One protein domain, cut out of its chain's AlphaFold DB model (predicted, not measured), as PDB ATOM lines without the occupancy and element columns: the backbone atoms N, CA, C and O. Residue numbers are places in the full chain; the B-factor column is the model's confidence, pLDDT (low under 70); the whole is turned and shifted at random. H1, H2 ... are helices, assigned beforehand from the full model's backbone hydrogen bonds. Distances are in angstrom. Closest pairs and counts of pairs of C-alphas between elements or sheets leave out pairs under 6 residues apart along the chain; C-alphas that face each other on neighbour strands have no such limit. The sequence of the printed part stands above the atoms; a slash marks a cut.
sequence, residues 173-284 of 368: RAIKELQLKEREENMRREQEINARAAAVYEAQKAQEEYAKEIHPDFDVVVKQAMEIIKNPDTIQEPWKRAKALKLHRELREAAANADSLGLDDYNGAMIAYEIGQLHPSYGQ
ATOM      1  N   ARG A 173     -59.137 -12.844  25.996       76.25
ATOM      2  CA  ARG A 173     -58.601 -14.191  26.245       76.25
ATOM      3  C   ARG A 173     -58.457 -15.012  24.958       76.25
ATOM      4  O   ARG A 173     -57.376 -15.536  24.722       76.25
ATOM      5  N   ALA A 174     -59.475 -15.033  24.099       81.00
ATOM      6  CA  ALA A 174     -59.430 -15.717  22.807       81.00
ATOM      7  C   ALA A 174     -58.381 -15.114  21.851       81.00
ATOM      8  O   ALA A 174     -57.701 -15.854  21.149       81.00
ATOM      9  N   ILE A 175     -58.161 -13.791  21.885       80.69
ATOM     10  CA  ILE A 175     -57.073 -13.141  21.124       80.69
ATOM     11  C   ILE A 175     -55.699 -13.632  21.602       80.69
ATOM     12  O   ILE A 175     -54.833 -13.940  20.789       80.69
ATOM     13  N   LYS A 176     -55.488 -13.730  22.922       82.25
ATOM     14  CA  LYS A 176     -54.227 -14.241  23.482       82.25
ATOM     15  C   LYS A 176     -54.010 -15.718  23.156       82.25
ATOM     16  O   LYS A 176     -52.884 -16.103  22.868       82.25
ATOM     17  N   GLU A 177     -55.063 -16.529  23.183       85.75
ATOM     18  CA  GLU A 177     -54.996 -17.941  22.793       85.75
ATOM     19  C   GLU A 177     -54.695 -18.112  21.299       85.75
ATOM     20  O   GLU A 177     -53.866 -18.948  20.950       85.75
ATOM     21  N   LEU A 178     -55.287 -17.291  20.425       85.31
ATOM     22  CA  LEU A 178     -54.943 -17.267  19.000       85.31
ATOM     23  C   LEU A 178     -53.489 -16.846  18.777       85.31
ATOM     24  O   LEU A 178     -52.776 -17.525  18.052       85.31
ATOM     25  N   GLN A 179     -53.007 -15.808  19.464       87.00
ATOM     26  CA  GLN A 179     -51.602 -15.390  19.377       87.00
ATOM     27  C   GLN A 179     -50.629 -16.464  19.876       87.00
ATOM     28  O   GLN A 179     -49.527 -16.592  19.344       87.00
ATOM     29  N   LEU A 180     -50.997 -17.224  20.912       91.88
ATOM     30  CA  LEU A 180     -50.190 -18.346  21.392       91.88
ATOM     31  C   LEU A 180     -50.169 -19.485  20.368       91.88
ATOM     32  O   LEU A 180     -49.086 -19.959  20.041       91.88
ATOM     33  N   LYS A 181     -51.323 -19.846  19.796       91.75
ATOM     34  CA  LYS A 181     -51.409 -20.848  18.722       91.75
ATOM     35  C   LYS A 181     -50.635 -20.428  17.473       91.75
ATOM     36  O   LYS A 181     -49.870 -21.223  16.946       91.75
ATOM     37  N   GLU A 182     -50.753 -19.173  17.040       91.81
ATOM     38  CA  GLU A 182     -49.976 -18.627  15.919       91.81
ATOM     39  C   GLU A 182     -48.471 -18.691  16.192       91.81
ATOM     40  O   GLU A 182     -47.695 -19.039  15.304       91.81
ATOM     41  N   ARG A 183     -48.033 -18.393  17.422       92.00
ATOM     42  CA  ARG A 183     -46.621 -18.529  17.808       92.00
ATOM     43  C   ARG A 183     -46.167 -19.981  17.801       92.00
ATOM     44  O   ARG A 183     -45.090 -20.250  17.285       92.00
ATOM     45  N   GLU A 184     -46.954 -20.903  18.343       93.00
ATOM     46  CA  GLU A 184     -46.638 -22.336  18.330       93.00
ATOM     47  C   GLU A 184     -46.566 -22.886  16.898       93.00
ATOM     48  O   GLU A 184     -45.621 -23.601  16.560       93.00
ATOM     49  N   GLU A 185     -47.501 -22.500  16.026       91.62
ATOM     50  CA  GLU A 185     -47.472 -22.859  14.608       91.62
ATOM     51  C   GLU A 185     -46.272 -22.255  13.878       91.62
ATOM     52  O   GLU A 185     -45.628 -22.948  13.094       91.62
ATOM     53  N   ASN A 186     -45.936 -20.990  14.143       92.94
ATOM     54  CA  ASN A 186     -44.762 -20.353  13.550       92.94
ATOM     55  C   ASN A 186     -43.472 -21.033  14.013       92.94
ATOM     56  O   ASN A 186     -42.643 -21.368  13.174       92.94
ATOM     57  N   MET A 187     -43.341 -21.339  15.307       93.38
ATOM     58  CA  MET A 187     -42.206 -22.100  15.838       93.38
ATOM     59  C   MET A 187     -42.102 -23.480  15.184       93.38
ATOM     60  O   MET A 187     -41.005 -23.917  14.843       93.38
ATOM     61  N   ARG A 188     -43.230 -24.163  14.964       95.12
ATOM     62  CA  ARG A 188     -43.251 -25.454  14.271       95.12
ATOM     63  C   ARG A 188     -42.820 -25.323  12.808       95.12
ATOM     64  O   ARG A 188     -41.986 -26.102  12.357       95.12
ATOM     65  N   ARG A 189     -43.330 -24.328  12.076       93.06
ATOM     66  CA  ARG A 189     -42.926 -24.059  10.684       93.06
ATOM     67  C   ARG A 189     -41.443 -23.703  10.592       93.06
ATOM     68  O   ARG A 189     -40.755 -24.203   9.711       93.06
ATOM     69  N   GLU A 190     -40.932 -22.886  11.509       94.56
ATOM     70  CA  GLU A 190     -39.508 -22.551  11.590       94.56
ATOM     71  C   GLU A 190     -38.651 -23.787  11.875       94.56
ATOM     72  O   GLU A 190     -37.613 -23.971  11.241       94.56
ATOM     73  N   GLN A 191     -39.091 -24.668  12.777       94.25
ATOM     74  CA  GLN A 191     -38.418 -25.944  13.032       94.25
ATOM     75  C   GLN A 191     -38.407 -26.841  11.791       94.25
ATOM     76  O   GLN A 191     -37.363 -27.402  11.472       94.25
ATOM     77  N   GLU A 192     -39.522 -26.948  11.067       93.12
ATOM     78  CA  GLU A 192     -39.618 -27.732   9.830       93.12
ATOM     79  C   GLU A 192     -38.714 -27.160   8.721       93.12
ATOM     80  O   GLU A 192     -37.995 -27.911   8.058       93.12
ATOM     81  N   ILE A 193     -38.673 -25.833   8.559       92.25
ATOM     82  CA  ILE A 193     -37.784 -25.151   7.605       92.25
ATOM     83  C   ILE A 193     -36.317 -25.368   7.980       92.25
ATOM     84  O   ILE A 193     -35.511 -25.708   7.115       92.25
ATOM     85  N   ASN A 194     -35.963 -25.213   9.258       93.94
ATOM     86  CA  ASN A 194     -34.594 -25.409   9.733       93.94
ATOM     87  C   ASN A 194     -34.153 -26.872   9.607       93.94
ATOM     88  O   ASN A 194     -33.028 -27.133   9.184       93.94
ATOM     89  N   ALA A 195     -35.035 -27.828   9.914       93.62
ATOM     90  CA  ALA A 195     -34.766 -29.252   9.737       93.62
ATOM     91  C   ALA A 195     -34.546 -29.598   8.259       93.62
ATOM     92  O   ALA A 195     -33.597 -30.306   7.925       93.62
ATOM     93  N   ARG A 196     -35.369 -29.043   7.361       91.75
ATOM     94  CA  ARG A 196     -35.176 -29.220   5.920       91.75
ATOM     95  C   ARG A 196     -33.879 -28.579   5.437       91.75
ATOM     96  O   ARG A 196     -33.155 -29.199   4.668       91.75
ATOM     97  N   ALA A 197     -33.553 -27.373   5.899       90.88
ATOM     98  CA  ALA A 197     -32.301 -26.707   5.549       90.88
ATOM     99  C   ALA A 197     -31.075 -27.519   6.001       90.88
ATOM    100  O   ALA A 197     -30.113 -27.636   5.243       90.88
ATOM    101  N   ALA A 198     -31.127 -28.128   7.191       93.38
ATOM    102  CA  ALA A 198     -30.085 -29.028   7.675       93.38
ATOM    103  C   ALA A 198     -29.960 -30.286   6.798       93.38
ATOM    104  O   ALA A 198     -28.856 -30.620   6.378       93.38
ATOM    105  N   ALA A 199     -31.079 -30.926   6.443       91.88
ATOM    106  CA  ALA A 199     -31.079 -32.100   5.568       91.88
ATOM    107  C   ALA A 199     -30.525 -31.787   4.166       91.88
ATOM    108  O   ALA A 199     -29.714 -32.540   3.633       91.88
ATOM    109  N   VAL A 200     -30.913 -30.647   3.585       91.50
ATOM    110  CA  VAL A 200     -30.379 -30.166   2.300       91.50
ATOM    111  C   VAL A 200     -28.874 -29.915   2.399       91.50
ATOM    112  O   VAL A 200     -28.136 -30.308   1.500       91.50
ATOM    113  N   TYR A 201     -28.406 -29.297   3.484       90.94
ATOM    114  CA  TYR A 201     -26.982 -29.043   3.700       90.94
ATOM    115  C   TYR A 201     -26.169 -30.339   3.822       90.94
ATOM    116  O   TYR A 201     -25.128 -30.482   3.181       90.94
ATOM    117  N   GLU A 202     -26.651 -31.303   4.608       92.38
ATOM    118  CA  GLU A 202     -26.009 -32.612   4.750       92.38
ATOM    119  C   GLU A 202     -25.985 -33.380   3.423       92.38
ATOM    120  O   GLU A 202     -24.950 -33.943   3.060       92.38
ATOM    121  N   ALA A 203     -27.080 -33.340   2.658       90.94
ATOM    122  CA  ALA A 203     -27.157 -33.967   1.343       90.94
ATOM    123  C   ALA A 203     -26.180 -33.333   0.339       90.94
ATOM    124  O   ALA A 203     -25.452 -34.057  -0.338       90.94
ATOM    125  N   GLN A 204     -26.100 -31.998   0.278       91.25
ATOM    126  CA  GLN A 204     -25.129 -31.299  -0.574       91.25
ATOM    127  C   GLN A 204     -23.694 -31.678  -0.211       91.25
ATOM    128  O   GLN A 204     -22.893 -31.977  -1.094       91.25
ATOM    129  N   LYS A 205     -23.376 -31.737   1.086       92.81
ATOM    130  CA  LYS A 205     -22.047 -32.129   1.554       92.81
ATOM    131  C   LYS A 205     -21.694 -33.563   1.147       92.81
ATOM    132  O   LYS A 205     -20.598 -33.794   0.646       92.81
ATOM    133  N   ALA A 206     -22.620 -34.509   1.303       92.38
ATOM    134  CA  ALA A 206     -22.409 -35.895   0.887       92.38
ATOM    135  C   ALA A 206     -22.222 -36.021  -0.638       92.38
ATOM    136  O   ALA A 206     -21.355 -36.761  -1.101       92.38
ATOM    137  N   GLN A 207     -22.996 -35.263  -1.424       90.94
ATOM    138  CA  GLN A 207     -22.862 -35.207  -2.883       90.94
ATOM    139  C   GLN A 207     -21.503 -34.626  -3.310       90.94
ATOM    140  O   GLN A 207     -20.879 -35.146  -4.233       90.94
ATOM    141  N   GLU A 208     -21.019 -33.580  -2.634       90.50
ATOM    142  CA  GLU A 208     -19.692 -33.004  -2.881       90.50
ATOM    143  C   GLU A 208     -18.557 -33.968  -2.522       90.50
ATOM    144  O   GLU A 208     -17.603 -34.100  -3.287       90.50
ATOM    145  N   GLU A 209     -18.641 -34.639  -1.372       91.88
ATOM    146  CA  GLU A 209     -17.650 -35.635  -0.948       91.88
ATOM    147  C   GLU A 209     -17.568 -36.784  -1.957       91.88
ATOM    148  O   GLU A 209     -16.478 -37.115  -2.424       91.88
ATOM    149  N   TYR A 210     -18.714 -37.299  -2.405       88.25
ATOM    150  CA  TYR A 210     -18.770 -38.314  -3.454       88.25
ATOM    151  C   TYR A 210     -18.188 -37.823  -4.789       88.25
ATOM    152  O   TYR A 210     -17.410 -38.523  -5.440       88.25
ATOM    153  N   ALA A 211     -18.500 -36.590  -5.196       88.38
ATOM    154  CA  ALA A 211     -17.957 -36.024  -6.426       88.38
ATOM    155  C   ALA A 211     -16.429 -35.852  -6.364       88.38
ATOM    156  O   ALA A 211     -15.755 -36.090  -7.366       88.38
ATOM    157  N   LYS A 212     -15.866 -35.514  -5.196       89.38
ATOM    158  CA  LYS A 212     -14.410 -35.451  -4.968       89.38
ATOM    159  C   LYS A 212     -13.734 -36.814  -5.078       89.38
ATOM    160  O   LYS A 212     -12.617 -36.894  -5.584       89.38
ATOM    161  N   GLU A 213     -14.396 -37.881  -4.637       88.19
ATOM    162  CA  GLU A 213     -13.879 -39.247  -4.785       88.19
ATOM    163  C   GLU A 213     -13.803 -39.678  -6.259       88.19
ATOM    164  O   GLU A 213     -12.854 -40.348  -6.670       88.19
ATOM    165  N   ILE A 214     -14.775 -39.267  -7.080       87.31
ATOM    166  CA  ILE A 214     -14.830 -39.613  -8.510       87.31
ATOM    167  C   ILE A 214     -13.912 -38.712  -9.353       87.31
ATOM    168  O   ILE A 214     -13.247 -39.177 -10.296       87.31
ATOM    169  N   HIS A 215     -13.895 -37.420  -9.031       84.69
ATOM    170  CA  HIS A 215     -13.214 -36.368  -9.772       84.69
ATOM    171  C   HIS A 215     -12.099 -35.745  -8.915       84.69
ATOM    172  O   HIS A 215     -12.361 -34.861  -8.100       84.69
ATOM    173  N   PRO A 216     -10.826 -36.134  -9.118       86.44
ATOM    174  CA  PRO A 216      -9.715 -35.615  -8.314       86.44
ATOM    175  C   PRO A 216      -9.444 -34.119  -8.551       86.44
ATOM    176  O   PRO A 216      -8.801 -33.465  -7.736       86.44
ATOM    177  N   ASP A 217      -9.918 -33.567  -9.669       88.00
ATOM    178  CA  ASP A 217      -9.839 -32.150 -10.018       88.00
ATOM    179  C   ASP A 217     -11.080 -31.345  -9.592       88.00
ATOM    180  O   ASP A 217     -11.144 -30.145  -9.864       88.00
ATOM    181  N   PHE A 218     -12.045 -31.965  -8.900       90.12
ATOM    182  CA  PHE A 218     -13.351 -31.380  -8.580       90.12
ATOM    183  C   PHE A 218     -13.264 -29.962  -8.006       90.12
ATOM    184  O   PHE A 218     -13.859 -29.041  -8.556       90.12
ATOM    185  N   ASP A 219     -12.461 -29.748  -6.961       89.88
ATOM    186  CA  ASP A 219     -12.353 -28.441  -6.298       89.88
ATOM    187  C   ASP A 219     -11.811 -27.334  -7.216       89.88
ATOM    188  O   ASP A 219     -12.149 -26.158  -7.057       89.88
ATOM    189  N   VAL A 220     -10.959 -27.683  -8.183       90.44
ATOM    190  CA  VAL A 220     -10.434 -26.730  -9.173       90.44
ATOM    191  C   VAL A 220     -11.523 -26.383 -10.183       90.44
ATOM    192  O   VAL A 220     -11.739 -25.213 -10.494       90.44
ATOM    193  N   VAL A 221     -12.247 -27.395 -10.650       90.75
ATOM    194  CA  VAL A 221     -13.304 -27.254 -11.654       90.75
ATOM    195  C   VAL A 221     -14.511 -26.507 -11.087       90.75
ATOM    196  O   VAL A 221     -15.064 -25.639 -11.752       90.75
ATOM    197  N   VAL A 222     -14.879 -26.729  -9.824       91.88
ATOM    198  CA  VAL A 222     -15.950 -25.970  -9.157       91.88
ATOM    199  C   VAL A 222     -15.579 -24.492  -8.999       91.88
ATOM    200  O   VAL A 222     -16.432 -23.620  -9.164       91.88
ATOM    201  N   LYS A 223     -14.303 -24.163  -8.754       92.81
ATOM    202  CA  LYS A 223     -13.847 -22.759  -8.766       92.81
ATOM    203  C   LYS A 223     -14.021 -22.125 -10.142       92.81
ATOM    204  O   LYS A 223     -14.553 -21.022 -10.233       92.81
ATOM    205  N   GLN A 224     -13.655 -22.848 -11.196       91.25
ATOM    206  CA  GLN A 224     -13.893 -22.421 -12.574       91.25
ATOM    207  C   GLN A 224     -15.396 -22.258 -12.861       91.25
ATOM    208  O   GLN A 224     -15.807 -21.282 -13.484       91.25
ATOM    209  N   ALA A 225     -16.243 -23.145 -12.336       92.25
ATOM    210  CA  ALA A 225     -17.693 -23.030 -12.451       92.25
ATOM    211  C   ALA A 225     -18.222 -21.743 -11.799       92.25
ATOM    212  O   ALA A 225     -19.032 -21.031 -12.393       92.25
ATOM    213  N   MET A 226     -17.724 -21.396 -10.606       92.06
ATOM    214  CA  MET A 226     -18.065 -20.135  -9.941       92.06
ATOM    215  C   MET A 226     -17.653 -18.907 -10.763       92.06
ATOM    216  O   MET A 226     -18.372 -17.907 -10.758       92.06
ATOM    217  N   GLU A 227     -16.520 -18.963 -11.462       90.62
ATOM    218  CA  GLU A 227     -16.069 -17.888 -12.354       90.62
ATOM    219  C   GLU A 227     -16.993 -17.729 -13.565       90.62
ATOM    220  O   GLU A 227     -17.399 -16.604 -13.862       90.62
ATOM    221  N   ILE A 228     -17.413 -18.831 -14.198       90.94
ATOM    222  CA  ILE A 228     -18.388 -18.804 -15.302       90.94
ATOM    223  C   ILE A 228     -19.730 -18.240 -14.840       90.94
ATOM    224  O   ILE A 228     -20.328 -17.417 -15.527       90.94
ATOM    225  N   ILE A 229     -20.218 -18.675 -13.678       90.06
ATOM    226  CA  ILE A 229     -21.512 -18.230 -13.146       90.06
ATOM    227  C   ILE A 229     -21.506 -16.721 -12.884       90.06
ATOM    228  O   ILE A 229     -22.504 -16.047 -13.137       90.06
ATOM    229  N   LYS A 230     -20.391 -16.187 -12.373       91.56
ATOM    230  CA  LYS A 230     -20.228 -14.748 -12.134       91.56
ATOM    231  C   LYS A 230     -20.041 -13.975 -13.438       91.56
ATOM    232  O   LYS A 230     -20.613 -12.901 -13.582       91.56
ATOM    233  N   ASN A 231     -19.269 -14.528 -14.371       90.25
ATOM    234  CA  ASN A 231     -18.889 -13.897 -15.628       90.25
ATOM    235  C   ASN A 231     -19.157 -14.853 -16.803       90.25
ATOM    236  O   ASN A 231     -18.222 -15.481 -17.310       90.25
ATOM    237  N   PRO A 232     -20.408 -14.962 -17.288       82.06
ATOM    238  CA  PRO A 232     -20.751 -15.900 -18.359       82.06
ATOM    239  C   PRO A 232     -20.044 -15.572 -19.683       82.06
ATOM    240  O   PRO A 232     -19.844 -16.456 -20.510       82.06
ATOM    241  N   ASP A 233     -19.605 -14.325 -19.870       83.56
ATOM    242  CA  ASP A 233     -18.866 -13.878 -21.056       83.56
ATOM    243  C   ASP A 233     -17.410 -14.353 -21.116       83.56
ATOM    244  O   ASP A 233     -16.762 -14.201 -22.151       83.56
ATOM    245  N   THR A 234     -16.899 -14.981 -20.050       85.12
ATOM    246  CA  THR A 234     -15.596 -15.674 -20.078       85.12
ATOM    247  C   THR A 234     -15.554 -16.751 -21.159       85.12
ATOM    248  O   THR A 234     -14.518 -16.990 -21.780       85.12
ATOM    249  N   ILE A 235     -16.694 -17.379 -21.435       86.44
ATOM    250  CA  ILE A 235     -16.833 -18.379 -22.479       86.44
ATOM    251  C   ILE A 235     -16.990 -17.669 -23.824       86.44
ATOM    252  O   ILE A 235     -18.012 -17.053 -24.100       86.44
ATOM    253  N   GLN A 236     -16.023 -17.809 -24.727       83.00
ATOM    254  CA  GLN A 236     -16.100 -17.157 -26.040       83.00
ATOM    255  C   GLN A 236     -17.225 -17.727 -26.920       83.00
ATOM    256  O   GLN A 236     -17.904 -16.979 -27.624       83.00
ATOM    257  N   GLU A 237     -17.481 -19.033 -26.843       88.06
ATOM    258  CA  GLU A 237     -18.455 -19.721 -27.696       88.06
ATOM    259  C   GLU A 237     -19.912 -19.513 -27.218       88.06
ATOM    260  O   GLU A 237     -20.252 -19.909 -26.098       88.06
ATOM    261  N   PRO A 238     -20.816 -18.962 -28.056       86.94
ATOM    262  CA  PRO A 238     -22.197 -18.659 -27.661       86.94
ATOM    263  C   PRO A 238     -23.014 -19.875 -27.206       86.94
ATOM    264  O   PRO A 238     -23.814 -19.780 -26.277       86.94
ATOM    265  N   TRP A 239     -22.804 -21.043 -27.821       87.19
ATOM    266  CA  TRP A 239     -23.527 -22.261 -27.448       87.19
ATOM    267  C   TRP A 239     -23.070 -22.811 -26.085       87.19
ATOM    268  O   TRP A 239     -23.901 -23.283 -25.308       87.19
ATOM    269  N   LYS A 240     -21.776 -22.692 -25.747       89.12
ATOM    270  CA  LYS A 240     -21.248 -23.043 -24.418       89.12
ATOM    271  C   LYS A 240     -21.780 -22.084 -23.352       89.12
ATOM    272  O   LYS A 240     -22.158 -22.541 -22.278       89.12
ATOM    273  N   ARG A 241     -21.908 -20.786 -23.669       88.69
ATOM    274  CA  ARG A 241     -22.575 -19.800 -22.795       88.69
ATOM    275  C   ARG A 241     -24.023 -20.182 -22.514       88.69
ATOM    276  O   ARG A 241     -24.430 -20.246 -21.357       88.69
ATOM    277  N   ALA A 242     -24.790 -20.485 -23.560       89.12
ATOM    278  CA  ALA A 242     -26.178 -20.915 -23.416       89.12
ATOM    279  C   ALA A 242     -26.293 -22.202 -22.576       89.12
ATOM    280  O   ALA A 242     -27.157 -22.290 -21.702       89.12
ATOM    281  N   LYS A 243     -25.384 -23.169 -22.782       92.00
ATOM    282  CA  LYS A 243     -25.310 -24.393 -21.969       92.00
ATOM    283  C   LYS A 243     -25.005 -24.083 -20.501       92.00
ATOM    284  O   LYS A 243     -25.720 -24.581 -19.638       92.00
ATOM    285  N   ALA A 244     -24.013 -23.241 -20.213       90.88
ATOM    286  CA  ALA A 244     -23.656 -22.853 -18.846       90.88
ATOM    287  C   ALA A 244     -24.823 -22.170 -18.116       90.88
ATOM    288  O   ALA A 244     -25.104 -22.491 -16.965       90.88
ATOM    289  N   LEU A 245     -25.561 -21.284 -18.795       91.25
ATOM    290  CA  LEU A 245     -26.746 -20.636 -18.224       91.25
ATOM    291  C   LEU A 245     -27.877 -21.628 -17.935       91.25
ATOM    292  O   LEU A 245     -28.559 -21.496 -16.919       91.25
ATOM    293  N   LYS A 246     -28.079 -22.619 -18.811       93.88
ATOM    294  CA  LYS A 246     -29.055 -23.688 -18.586       93.88
ATOM    295  C   LYS A 246     -28.662 -24.539 -17.377       93.88
ATOM    296  O   LYS A 246     -29.467 -24.689 -16.464       93.88
ATOM    297  N   LEU A 247     -27.416 -25.011 -17.344       93.31
ATOM    298  CA  LEU A 247     -26.878 -25.793 -16.231       93.31
ATOM    299  C   LEU A 247     -26.918 -25.011 -14.913       93.31
ATOM    300  O   LEU A 247     -27.198 -25.585 -13.875       93.31
ATOM    301  N   HIS A 248     -26.715 -23.693 -14.935       92.38
ATOM    302  CA  HIS A 248     -26.830 -22.861 -13.734       92.38
ATOM    303  C   HIS A 248     -28.259 -22.806 -13.171       92.38
ATOM    304  O   HIS A 248     -28.449 -22.762 -11.955       92.38
ATOM    305  N   ARG A 249     -29.286 -22.827 -14.031       92.88
ATOM    306  CA  ARG A 249     -30.683 -22.953 -13.575       92.88
ATOM    307  C   ARG A 249     -30.923 -24.324 -12.952       92.88
ATOM    308  O   ARG A 249     -31.425 -24.389 -11.834       92.88
ATOM    309  N   GLU A 250     -30.486 -25.379 -13.636       93.44
ATOM    310  CA  GLU A 250     -30.579 -26.760 -13.147       93.44
ATOM    311  C   GLU A 250     -29.824 -26.930 -11.811       93.44
ATOM    312  O   GLU A 250     -30.339 -27.566 -10.899       93.44
ATOM    313  N   LEU A 251     -28.673 -26.272 -11.630       93.19
ATOM    314  CA  LEU A 251     -27.906 -26.270 -10.380       93.19
ATOM    315  C   LEU A 251     -28.687 -25.646  -9.221       93.19
ATOM    316  O   LEU A 251     -28.653 -26.169  -8.113       93.19
ATOM    317  N   ARG A 252     -29.401 -24.537  -9.454       91.44
ATOM    318  CA  ARG A 252     -30.235 -23.904  -8.414       91.44
ATOM    319  C   ARG A 252     -31.405 -24.796  -8.015       91.44
ATOM    320  O   ARG A 252     -31.711 -24.898  -6.830       91.44
ATOM    321  N   GLU A 253     -32.042 -25.432  -8.992       91.50
ATOM    322  CA  GLU A 253     -33.145 -26.366  -8.757       91.50
ATOM    323  C   GLU A 253     -32.668 -27.623  -8.018       91.50
ATOM    324  O   GLU A 253     -33.319 -28.058  -7.068       91.50
ATOM    325  N   ALA A 254     -31.506 -28.163  -8.395       91.62
ATOM    326  CA  ALA A 254     -30.890 -29.306  -7.732       91.62
ATOM    327  C   ALA A 254     -30.417 -28.961  -6.313       91.62
ATOM    328  O   ALA A 254     -30.636 -29.739  -5.392       91.62
ATOM    329  N   ALA A 255     -29.837 -27.777  -6.102       88.88
ATOM    330  CA  ALA A 255     -29.412 -27.323  -4.780       88.88
ATOM    331  C   ALA A 255     -30.603 -27.125  -3.828       88.88
ATOM    332  O   ALA A 255     -30.512 -27.486  -2.656       88.88
ATOM    333  N   ALA A 256     -31.727 -26.593  -4.322       88.94
ATOM    334  CA  ALA A 256     -32.941 -26.400  -3.526       88.94
ATOM    335  C   ALA A 256     -33.635 -27.718  -3.140       88.94
ATOM    336  O   ALA A 256     -34.341 -27.760  -2.134       88.94
ATOM    337  N   ASN A 257     -33.431 -28.775  -3.930       90.00
ATOM    338  CA  ASN A 257     -34.034 -30.094  -3.734       90.00
ATOM    339  C   ASN A 257     -32.982 -31.177  -3.445       90.00
ATOM    340  O   ASN A 257     -33.197 -32.349  -3.759       90.00
ATOM    341  N   ALA A 258     -31.826 -30.799  -2.886       89.19
ATOM    342  CA  ALA A 258     -30.714 -31.726  -2.687       89.19
ATOM    343  C   ALA A 258     -31.071 -32.871  -1.730       89.19
ATOM    344  O   ALA A 258     -30.564 -33.973  -1.897       89.19
ATOM    345  N   ASP A 259     -31.991 -32.627  -0.791       87.56
ATOM    346  CA  ASP A 259     -32.576 -33.617   0.121       87.56
ATOM    347  C   ASP A 259     -33.307 -34.759  -0.605       87.56
ATOM    348  O   ASP A 259     -33.387 -35.873  -0.093       87.56
ATOM    349  N   SER A 260     -33.832 -34.494  -1.802       89.81
ATOM    350  CA  SER A 260     -34.548 -35.479  -2.621       89.81
ATOM    351  C   SER A 260     -33.670 -36.219  -3.634       89.81
ATOM    352  O   SER A 260     -34.122 -37.207  -4.212       89.81
ATOM    353  N   LEU A 261     -32.441 -35.745  -3.864       87.81
ATOM    354  CA  LEU A 261     -31.532 -36.265  -4.883       87.81
ATOM    355  C   LEU A 261     -30.495 -37.199  -4.253       87.81
ATOM    356  O   LEU A 261     -29.784 -36.830  -3.316       87.81
ATOM    357  N   GLY A 262     -30.378 -38.407  -4.799       83.69
ATOM    358  CA  GLY A 262     -29.366 -39.374  -4.400       83.69
ATOM    359  C   GLY A 262     -27.954 -39.006  -4.870       83.69
ATOM    360  O   GLY A 262     -27.742 -38.105  -5.682       83.69
ATOM    361  N   LEU A 263     -26.965 -39.755  -4.378       83.88
ATOM    362  CA  LEU A 263     -25.556 -39.594  -4.769       83.88
ATOM    363  C   LEU A 263     -25.320 -39.910  -6.256       83.88
ATOM    364  O   LEU A 263     -24.517 -39.243  -6.900       83.88
ATOM    365  N   ASP A 264     -26.053 -40.887  -6.797       77.81
ATOM    366  CA  ASP A 264     -25.972 -41.307  -8.202       77.81
ATOM    367  C   ASP A 264     -26.847 -40.467  -9.148       77.81
ATOM    368  O   ASP A 264     -26.739 -40.601 -10.371       77.81
ATOM    369  N   ASP A 265     -27.737 -39.633  -8.602       87.31
ATOM    370  CA  ASP A 265     -28.591 -38.770  -9.410       87.31
ATOM    371  C   ASP A 265     -27.792 -37.597  -9.985       87.31
ATOM    372  O   ASP A 265     -26.679 -37.280  -9.558       87.31
ATOM    373  N   TYR A 266     -28.388 -36.911 -10.961       86.88
ATOM    374  CA  TYR A 266     -27.822 -35.689 -11.522       86.88
ATOM    375  C   TYR A 266     -27.950 -34.532 -10.518       86.88
ATOM    376  O   TYR A 266     -28.870 -33.717 -10.573       86.88
ATOM    377  N   ASN A 267     -27.048 -34.541  -9.539       91.12
ATOM    378  CA  ASN A 267     -27.059 -33.680  -8.368       91.12
ATOM    379  C   ASN A 267     -26.279 -32.371  -8.582       91.12
ATOM    380  O   ASN A 267     -25.594 -32.176  -9.591       91.12
ATOM    381  N   GLY A 268     -26.379 -31.458  -7.613       91.44
ATOM    382  CA  GLY A 268     -25.758 -30.134  -7.702       91.44
ATOM    383  C   GLY A 268     -24.237 -30.180  -7.881       91.44
ATOM    384  O   GLY A 268     -23.695 -29.364  -8.624       91.44
ATOM    385  N   ALA A 269     -23.559 -31.157  -7.270       91.06
ATOM    386  CA  ALA A 269     -22.113 -31.325  -7.382       91.06
ATOM    387  C   ALA A 269     -21.697 -31.739  -8.805       91.06
ATOM    388  O   ALA A 269     -20.799 -31.131  -9.388       91.06
ATOM    389  N   MET A 270     -22.401 -32.700  -9.408       91.00
ATOM    390  CA  MET A 270     -22.152 -33.121 -10.791       91.00
ATOM    391  C   MET A 270     -22.423 -31.986 -11.784       91.00
ATOM    392  O   MET A 270     -21.606 -31.728 -12.669       91.00
ATOM    393  N   ILE A 271     -23.518 -31.241 -11.591       93.00
ATOM    394  CA  ILE A 271     -23.842 -30.075 -12.422       93.00
ATOM    395  C   ILE A 271     -22.763 -28.993 -12.289       93.00
ATOM    396  O   ILE A 271     -22.339 -28.415 -13.289       93.00
ATOM    397  N   ALA A 272     -22.294 -28.713 -11.068       93.12
ATOM    398  CA  ALA A 272     -21.236 -27.733 -10.830       93.12
ATOM    399  C   ALA A 272     -19.944 -28.123 -11.553       93.12
ATOM    400  O   ALA A 272     -19.310 -27.278 -12.188       93.12
ATOM    401  N   TYR A 273     -19.588 -29.408 -11.509       92.69
ATOM    402  CA  TYR A 273     -18.449 -29.934 -12.247       92.69
ATOM    403  C   TYR A 273     -18.622 -29.717 -13.757       92.69
ATOM    404  O   TYR A 273     -17.741 -29.136 -14.386       92.69
ATOM    405  N   GLU A 274     -19.778 -30.067 -14.332       92.56
ATOM    406  CA  GLU A 274     -20.065 -29.853 -15.759       92.56
ATOM    407  C   GLU A 274     -20.004 -28.386 -16.191       92.56
ATOM    408  O   GLU A 274     -19.518 -28.085 -17.284       92.56
ATOM    409  N   ILE A 275     -20.482 -27.460 -15.353       92.25
ATOM    410  CA  ILE A 275     -20.346 -26.025 -15.623       92.25
ATOM    411  C   ILE A 275     -18.864 -25.670 -15.690       92.25
ATOM    412  O   ILE A 275     -18.440 -25.044 -16.657       92.25
ATOM    413  N   GLY A 276     -18.062 -26.105 -14.716       90.88
ATOM    414  CA  GLY A 276     -16.627 -25.828 -14.685       90.88
ATOM    415  C   GLY A 276     -15.878 -26.349 -15.909       90.88
ATOM    416  O   GLY A 276     -14.970 -25.678 -16.392       90.88
ATOM    417  N   GLN A 277     -16.319 -27.467 -16.496       91.19
ATOM    418  CA  GLN A 277     -15.742 -27.995 -17.739       91.19
ATOM    419  C   GLN A 277     -15.883 -27.055 -18.944       91.19
ATOM    420  O   GLN A 277     -15.145 -27.172 -19.923       91.19
ATOM    421  N   LEU A 278     -16.844 -26.128 -18.902       89.94
ATOM    422  CA  LEU A 278     -17.052 -25.141 -19.960       89.94
ATOM    423  C   LEU A 278     -16.082 -23.958 -19.854       89.94
ATOM    424  O   LEU A 278     -16.060 -23.120 -20.759       89.94
ATOM    425  N   HIS A 279     -15.293 -23.875 -18.780       90.75
ATOM    426  CA  HIS A 279     -14.352 -22.784 -18.580       90.75
ATOM    427  C   HIS A 279     -13.210 -22.856 -19.605       90.75
ATOM    428  O   HIS A 279     -12.690 -23.943 -19.860       90.75
ATOM    429  N   PRO A 280     -12.742 -21.727 -20.169       87.75
ATOM    430  CA  PRO A 280     -11.644 -21.734 -21.141       87.75
ATOM    431  C   PRO A 280     -10.335 -22.354 -20.629       87.75
ATOM    432  O   PRO A 280      -9.559 -22.877 -21.425       87.75
ATOM    433  N   SER A 281     -10.084 -22.302 -19.316       85.06
ATOM    434  CA  SER A 281      -8.904 -22.921 -18.690       85.06
ATOM    435  C   SER A 281      -9.141 -24.348 -18.186       85.06
ATOM    436  O   SER A 281      -8.235 -24.952 -17.608       85.06
ATOM    437  N   TYR A 282     -10.328 -24.922 -18.399       82.62
ATOM    438  CA  TYR A 282     -10.561 -26.324 -18.074       82.62
ATOM    439  C   TYR A 282      -9.638 -27.223 -18.910       82.62
ATOM    440  O   TYR A 282      -9.493 -27.043 -20.119       82.62
ATOM    441  N   GLY A 283      -8.954 -28.164 -18.255       70.62
ATOM    442  CA  GLY A 283      -7.946 -29.022 -18.888       70.62
ATOM    443  C   GLY A 283      -6.621 -28.326 -19.233       70.62
ATOM    444  O   GLY A 283      -5.635 -29.012 -19.510       70.62
ATOM    445  N   GLN A 284      -6.544 -26.993 -19.154       69.94
ATOM    446  CA  GLN A 284      -5.280 -26.265 -19.225       69.94
ATOM    447  C   GLN A 284      -4.640 -26.290 -17.842       69.94
ATOM    448  O   GLN A 284      -4.961 -25.494 -16.961       69.94
TER     449      GLN A 284
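Overview. This is residues 173 to 284 of the 368 residues of an uncharacterized protein of Desulfurellales bacterium (UniProt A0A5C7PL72). A long straight helix, H1, sticks out as an arm from a small compact head, in which the last part of H1 meets three shorter helices, H2, H3 and H4. Short H4 sits in the middle of the head, side by side with H3, crossed by H2, and packed on residues 204 to 211 of H1. The printed part has 112 residues, with four named helices in the order H1, H2, H3, H4 and no named strand; the class is all helix. The whole is only just loose, close to extended, with a radius of gyration of the C-alphas of 19.6 A; it spans 70 by 30 by 18 A, and the body without the free arm, residues 173 to 195 of H1, spans 38 by 25 by 19 A.

Arrangement. H1, residues 173 to 214, stands free over residues 173 to 195. H2, residues 218 to 230, touches H1 only at the corner by their link, and only just, with 3 pairs of C-alphas within 8 A; the closest C-alphas are those of Lys 212 and Phe 218, 5.5 A apart. H3, residues 238 to 256, touches H2 at about perpendicular, 72 degrees, only just past steep, and the closest C-alphas are those of Ile 229 and His 248, 7.1 A apart. H3 only just touches H1, with 3 pairs within 8 A, through residues 255 to 256; the closest C-alphas are those of Gln 204 and Ala 255, 7.2 A apart, at a steep tilt of 50 degrees, opposite ways. H4, residues 268 to 276, forms a helical hairpin with H3, at a shallow tilt of 18 degrees, opposite ways, with the C-alphas of Leu 251 and Gly 268 closest at 5.2 A. H4 touches H2 with 19 pairs of C-alphas within 8 A, the closest those of Ala 225 and Gly 276, 3.7 A apart; the angle is 73 degrees, only just about perpendicular. H4 touches H1 at a steep tilt of 53 degrees, the same way, with the C-alphas of Glu 208 and Ala 269 closest at 5.4 A. In H1, H2, H3 and H4 every O i to N i+4 pair is within hydrogen-bond range.

Along the chain. H1 begins at C-alpha 173 (-58.601, -14.191, 26.245) and ends at C-alpha 214 (-14.830, -39.613, -8.510), 61.4 A from first to last C-alpha. H2 is 18.3 A long, H3 27.5 A and H4 12.3 A by the same measure. H4 ends at C-alpha 276 (-16.627, -25.828, -14.685).

Size, cuts and confidence. The C-alphas of Arg 173 and Gln 284 are the two farthest apart, at 71.1 A. Without residues 173 to 195 the body spans 38 by 25 by 19 A. The printed part has no cut. The link from H1 to H2 is tight, that from H2 to H3 short, and that from H3 to H4 long, with 11 residues. The mean pLDDT of the printed part is 89.4, and residue 284 is the one printed residue under 70.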